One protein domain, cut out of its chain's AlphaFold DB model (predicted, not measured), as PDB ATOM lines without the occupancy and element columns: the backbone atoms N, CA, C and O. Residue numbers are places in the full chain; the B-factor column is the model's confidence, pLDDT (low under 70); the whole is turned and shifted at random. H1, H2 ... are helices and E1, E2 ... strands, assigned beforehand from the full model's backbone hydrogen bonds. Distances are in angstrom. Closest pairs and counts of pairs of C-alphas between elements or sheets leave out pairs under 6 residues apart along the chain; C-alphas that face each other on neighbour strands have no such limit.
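Overview. This is residues 348 to 394 of the 657 residues of a protein of Caenorhabditis remanei (UniProt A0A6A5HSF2). The short helix H1 and the longer helix H2 form a lopsided helical hairpin; beyond H2, residues 385 to 390 stick out as a loop, and the short strand E1 folds back from it. The 47 printed residues hold H1, H2 and E1 in that order, mostly helix, with under half in named elements. The whole is flat, 29 by 28 by 12 A, and only just compact, close to loose, with a radius of gyration of the C-alphas of 11.4 A.

Along the chain. H1, residues 358 to 363, begins at C-alpha 358 (144.153, 161.946, 148.800). H2, residues 372 to 384, is 16.3 A long. E1, residues 391 to 393, ends at C-alpha 393 (147.501, 157.776, 157.589) and pairs with no named strand.

Arrangement. H1 touches H2 through residues 372 to 376 of H2 alone; the closest C-alphas, of Thr 362 and Gly 372, are 4.1 A apart. They run opposite ways at a tilt of 37 degrees, only just steep. The closest C-alphas of H2 and E1, of Gly 384 and Ser 391, are 5.4 A apart. H1 and E1 are apart. In H1 and H2 every O i to N i+4 pair is within hydrogen-bond range.

Size, cuts and confidence. The farthest C-alphas, of Lys 367 and Ala 388, are 30.0 A apart. The printed part has no cut, and both links are short. Residues 364 to 368 have pLDDT under 70.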
ATOM      1  N   MET A 348     138.461 154.188 158.351       88.81
ATOM      2  CA  MET A 348     137.995 155.486 157.873       88.81
ATOM      3  C   MET A 348     136.516 155.422 157.471       88.81
ATOM      4  O   MET A 348     136.095 154.528 156.734       88.81
ATOM      5  N   SER A 349     135.711 156.378 157.940       84.38
ATOM      6  CA  SER A 349     134.315 156.525 157.518       84.38
ATOM      7  C   SER A 349     133.854 157.979 157.553       84.38
ATOM      8  O   SER A 349     134.210 158.752 158.444       84.38
ATOM      9  N   LYS A 350     132.999 158.353 156.592       83.94
ATOM     10  CA  LYS A 350     132.452 159.717 156.500       83.94
ATOM     11  C   LYS A 350     131.665 160.114 157.755       83.94
ATOM     12  O   LYS A 350     131.709 161.272 158.143       83.94
ATOM     13  N   SER A 351     130.986 159.165 158.404       77.50
ATOM     14  CA  SER A 351     130.212 159.401 159.631       77.50
ATOM     15  C   SER A 351     131.077 159.703 160.856       77.50
ATOM     16  O   SER A 351     130.646 160.461 161.716       77.50
ATOM     17  N   ILE A 352     132.278 159.120 160.943       82.31
ATOM     18  CA  ILE A 352     133.238 159.392 162.028       82.31
ATOM     19  C   ILE A 352     134.027 160.683 161.741       82.31
ATOM     20  O   ILE A 352     134.534 161.317 162.661       82.31
ATOM     21  N   GLY A 353     134.108 161.097 160.470       82.56
ATOM     22  CA  GLY A 353     134.818 162.310 160.058       82.56
ATOM     23  C   GLY A 353     136.342 162.153 160.026       82.56
ATOM     24  O   GLY A 353     137.054 163.149 159.975       82.56
ATOM     25  N   ASN A 354     136.847 160.915 160.043       86.38
ATOM     26  CA  ASN A 354     138.276 160.577 160.021       86.38
ATOM     27  C   ASN A 354     138.792 160.194 158.619       86.38
ATOM     28  O   ASN A 354     139.834 159.555 158.500       86.38
ATOM     29  N   VAL A 355     138.052 160.525 157.556       86.06
ATOM     30  CA  VAL A 355     138.465 160.229 156.177       86.06
ATOM     31  C   VAL A 355     139.562 161.196 155.754       86.06
ATOM     32  O   VAL A 355     139.366 162.408 155.782       86.06
ATOM     33  N   VAL A 356     140.685 160.644 155.305       84.12
ATOM     34  CA  VAL A 356     141.755 161.387 154.638       84.12
ATOM     35  C   VAL A 356     141.588 161.200 153.134       84.12
ATOM     36  O   VAL A 356     141.899 160.139 152.596       84.12
ATOM     37  N   ASP A 357     141.046 162.214 152.457       86.00
ATOM     38  CA  ASP A 357     140.972 162.218 150.994       86.00
ATOM     39  C   ASP A 357     142.375 162.487 150.416       86.00
ATOM     40  O   ASP A 357     143.040 163.425 150.873       86.00
ATOM     41  N   PRO A 358     142.852 161.712 149.424       87.44
ATOM     42  CA  PRO A 358     144.153 161.946 148.800       87.44
ATOM     43  C   PRO A 358     144.349 163.385 148.306       87.44
ATOM     44  O   PRO A 358     145.449 163.923 148.418       87.44
ATOM     45  N   THR A 359     143.283 164.024 147.818       86.06
ATOM     46  CA  THR A 359     143.302 165.409 147.325       86.06
ATOM     47  C   THR A 359     143.656 166.380 148.442       86.06
ATOM     48  O   THR A 359     144.474 167.268 148.239       86.06
ATOM     49  N   MET A 360     143.144 166.141 149.656       83.25
ATOM     50  CA  MET A 360     143.414 167.003 150.810       83.25
ATOM     51  C   MET A 360     144.895 167.038 151.202       83.25
ATOM     52  O   MET A 360     145.368 168.025 151.769       83.25
ATOM     53  N   LEU A 361     145.631 165.961 150.917       83.00
ATOM     54  CA  LEU A 361     147.071 165.872 151.160       83.00
ATOM     55  C   LEU A 361     147.874 166.575 150.063       83.00
ATOM     56  O   LEU A 361     148.892 167.214 150.345       83.00
ATOM     57  N   THR A 362     147.435 166.451 148.810       82.81
ATOM     58  CA  THR A 362     148.154 167.001 147.660       82.81
ATOM     59  C   THR A 362     147.918 168.497 147.468       82.81
ATOM     60  O   THR A 362     148.840 169.170 147.014       82.81
ATOM     61  N   ASP A 363     146.752 169.027 147.857       81.06
ATOM     62  CA  ASP A 363     146.397 170.452 147.750       81.06
ATOM     63  C   ASP A 363     146.540 171.251 149.065       81.06
ATOM     64  O   ASP A 363     146.534 172.482 149.043       81.06
ATOM     65  N   GLY A 364     146.726 170.575 150.208       65.06
ATOM     66  CA  GLY A 364     146.892 171.208 151.526       65.06
ATOM     67  C   GLY A 364     145.586 171.620 152.217       65.06
ATOM     68  O   GLY A 364     145.605 172.307 153.241       65.06
ATOM     69  N   SER A 365     144.428 171.198 151.707       65.88
ATOM     70  CA  SER A 365     143.115 171.510 152.291       65.88
ATOM     71  C   SER A 365     142.824 170.767 153.604       65.88
ATOM     72  O   SER A 365     141.890 171.126 154.324       65.88
ATOM     73  N   LEU A 366     143.683 169.827 154.020       61.59
ATOM     74  CA  LEU A 366     143.633 169.135 155.321       61.59
ATOM     75  C   LEU A 366     144.037 170.007 156.535       61.59
ATOM     76  O   LEU A 366     144.462 169.483 157.568       61.59
ATOM     77  N   LYS A 367     143.921 171.341 156.424       61.03
ATOM     78  CA  LYS A 367     144.443 172.345 157.380       61.03
ATOM     79  C   LYS A 367     145.938 172.159 157.691       61.03
ATOM     80  O   LYS A 367     146.390 172.456 158.795       61.03
ATOM     81  N   GLN A 368     146.695 171.650 156.725       66.44
ATOM     82  CA  GLN A 368     148.121 171.342 156.821       66.44
ATOM     83  C   GLN A 368     148.807 171.734 155.514       66.44
ATOM     84  O   GLN A 368     148.155 171.873 154.483       66.44
ATOM     85  N   LYS A 369     150.127 171.921 155.537       75.31
ATOM     86  CA  LYS A 369     150.887 172.220 154.320       75.31
ATOM     87  C   LYS A 369     150.724 171.074 153.312       75.31
ATOM     88  O   LYS A 369     150.882 169.911 153.671       75.31
ATOM     89  N   ALA A 370     150.439 171.420 152.057       83.31
ATOM     90  CA  ALA A 370     150.400 170.462 150.958       83.31
ATOM     91  C   ALA A 370     151.746 169.734 150.835       83.31
ATOM     92  O   ALA A 370     152.791 170.382 150.725       83.31
ATOM     93  N   ILE A 371     151.718 168.401 150.814       87.69
ATOM     94  CA  ILE A 371     152.923 167.578 150.598       87.69
ATOM     95  C   ILE A 371     153.134 167.233 149.116       87.69
ATOM     96  O   ILE A 371     154.164 166.671 148.738       87.69
ATOM     97  N   GLY A 372     152.148 167.556 148.273       91.19
ATOM     98  CA  GLY A 372     152.144 167.256 146.844       91.19
ATOM     99  C   GLY A 372     152.073 165.758 146.525       91.19
ATOM    100  O   GLY A 372     152.006 164.895 147.402       91.19
ATOM    101  N   ALA A 373     152.087 165.439 145.229       93.62
ATOM    102  CA  ALA A 373     152.000 164.056 144.757       93.62
ATOM    103  C   ALA A 373     153.187 163.198 145.228       93.62
ATOM    104  O   ALA A 373     152.993 162.058 145.639       93.62
ATOM    105  N   ASP A 374     154.405 163.744 145.218       95.25
ATOM    106  CA  ASP A 374     155.603 163.020 145.653       95.25
ATOM    107  C   ASP A 374     155.598 162.720 147.153       95.25
ATOM    108  O   ASP A 374     155.999 161.627 147.541       95.25
ATOM    109  N   GLY A 375     155.076 163.623 147.992       94.75
ATOM    110  CA  GLY A 375     154.873 163.340 149.411       94.75
ATOM    111  C   GLY A 375     153.936 162.151 149.623       94.75
ATOM    112  O   GLY A 375     154.281 161.208 150.335       94.75
ATOM    113  N   LEU A 376     152.790 162.133 148.935       94.38
ATOM    114  CA  LEU A 376     151.853 161.010 149.018       94.38
ATOM    115  C   LEU A 376     152.470 159.700 148.500       94.38
ATOM    116  O   LEU A 376     152.343 158.664 149.149       94.38
ATOM    117  N   ARG A 377     153.184 159.728 147.368       96.12
ATOM    118  CA  ARG A 377     153.876 158.545 146.824       96.12
ATOM    119  C   ARG A 377     154.969 158.033 147.758       96.12
ATOM    120  O   ARG A 377     155.126 156.823 147.906       96.12
ATOM    121  N   PHE A 378     155.692 158.934 148.421       96.94
ATOM    122  CA  PHE A 378     156.697 158.561 149.409       96.94
ATOM    123  C   PHE A 378     156.064 157.901 150.634       96.94
ATOM    124  O   PHE A 378     156.576 156.891 151.111       96.94
ATOM    125  N   TRP A 379     154.910 158.398 151.100       94.94
ATOM    126  CA  TRP A 379     154.118 157.711 152.124       94.94
ATOM    127  C   TRP A 379     153.679 156.311 151.666       94.94
ATOM    128  O   TRP A 379     153.825 155.357 152.430       94.94
ATOM    129  N   VAL A 380     153.211 156.155 150.420       94.50
ATOM    130  CA  VAL A 380     152.857 154.832 149.873       94.50
ATOM    131  C   VAL A 380     154.063 153.896 149.929       94.50
ATOM    132  O   VAL A 380     153.940 152.816 150.493       94.50
ATOM    133  N   ALA A 381     155.235 154.315 149.447       95.00
ATOM    134  CA  ALA A 381     156.441 153.489 149.513       95.00
ATOM    135  C   ALA A 381     156.852 153.159 150.960       95.00
ATOM    136  O   ALA A 381     157.243 152.040 151.259       95.00
ATOM    137  N   LEU A 382     156.750 154.107 151.895       92.62
ATOM    138  CA  LEU A 382     157.158 153.884 153.284       92.62
ATOM    139  C   LEU A 382     156.162 153.045 154.091       92.62
ATOM    140  O   LEU A 382     156.560 152.358 155.029       92.62
ATOM    141  N   SER A 383     154.865 153.135 153.812       86.62
ATOM    142  CA  SER A 383     153.806 152.658 154.719       86.62
ATOM    143  C   SER A 383     152.637 151.976 154.012       86.62
ATOM    144  O   SER A 383     152.032 151.082 154.600       86.62
ATOM    145  N   GLY A 384     152.334 152.362 152.773       80.81
ATOM    146  CA  GLY A 384     151.230 151.816 151.977       80.81
ATOM    147  C   GLY A 384     151.560 150.544 151.187       80.81
ATOM    148  O   GLY A 384     150.647 149.831 150.791       80.81
ATOM    149  N   SER A 385     152.839 150.250 150.946       75.31
ATOM    150  CA  SER A 385     153.279 149.096 150.159       75.31
ATOM    151  C   SER A 385     153.696 147.902 151.026       75.31
ATOM    152  O   SER A 385     154.014 148.031 152.212       75.31
ATOM    153  N   GLU A 386     153.722 146.716 150.410       71.69
ATOM    154  CA  GLU A 386     154.429 145.518 150.907       71.69
ATOM    155  C   GLU A 386     153.927 144.910 152.225       71.69
ATOM    156  O   GLU A 386     154.610 144.073 152.811       71.69
ATOM    157  N   ASN A 387     152.754 145.303 152.717       74.19
ATOM    158  CA  ASN A 387     152.153 144.697 153.900       74.19
ATOM    159  C   ASN A 387     150.675 144.409 153.646       74.19
ATOM    160  O   ASN A 387     149.949 145.303 153.227       74.19
ATOM    161  N   ALA A 388     150.231 143.184 153.935       72.75
ATOM    162  CA  ALA A 388     148.813 142.820 153.922       72.75
ATOM    163  C   ALA A 388     148.047 143.374 155.144       72.75
ATOM    164  O   ALA A 388     146.817 143.410 155.140       72.75
ATOM    165  N   GLY A 389     148.769 143.794 156.188       80.44
ATOM    166  CA  GLY A 389     148.241 144.510 157.348       80.44
ATOM    167  C   GLY A 389     147.975 145.991 157.078       80.44
ATOM    168  O   GLY A 389     148.253 146.515 156.006       80.44
ATOM    169  N   GLU A 390     147.421 146.678 158.070       85.31
ATOM    170  CA  GLU A 390     146.902 148.038 157.918       85.31
ATOM    171  C   GLU A 390     147.999 149.106 157.740       85.31
ATOM    172  O   GLU A 390     149.045 149.078 158.395       85.31
ATOM    173  N   SER A 391     147.720 150.093 156.887       89.62
ATOM    174  CA  SER A 391     148.589 151.239 156.605       89.62
ATOM    175  C   SER A 391     148.007 152.498 157.235       89.62
ATOM    176  O   SER A 391     146.921 152.945 156.869       89.62
ATOM    177  N   LYS A 392     148.724 153.094 158.187       90.69
ATOM    178  CA  LYS A 392     148.238 154.280 158.902       90.69
ATOM    179  C   LYS A 392     148.432 155.551 158.090       90.69
ATOM    180  O   LYS A 392     149.500 155.770 157.514       90.69
ATOM    181  N   ILE A 393     147.432 156.425 158.136       90.19
ATOM    182  CA  ILE A 393     147.501 157.776 157.589       90.19
ATOM    183  C   ILE A 393     146.903 158.787 158.571       90.19
ATOM    184  O   ILE A 393     145.912 158.526 159.251       90.19
ATOM    185  N   GLY A 394     147.527 159.957 158.664       87.25
ATOM    186  CA  GLY A 394     147.094 161.017 159.565       87.25
ATOM    187  C   GLY A 394     148.088 162.175 159.611       87.25
ATOM    188  O   GLY A 394     149.179 162.059 159.050       87.25
TER     189      GLY A 394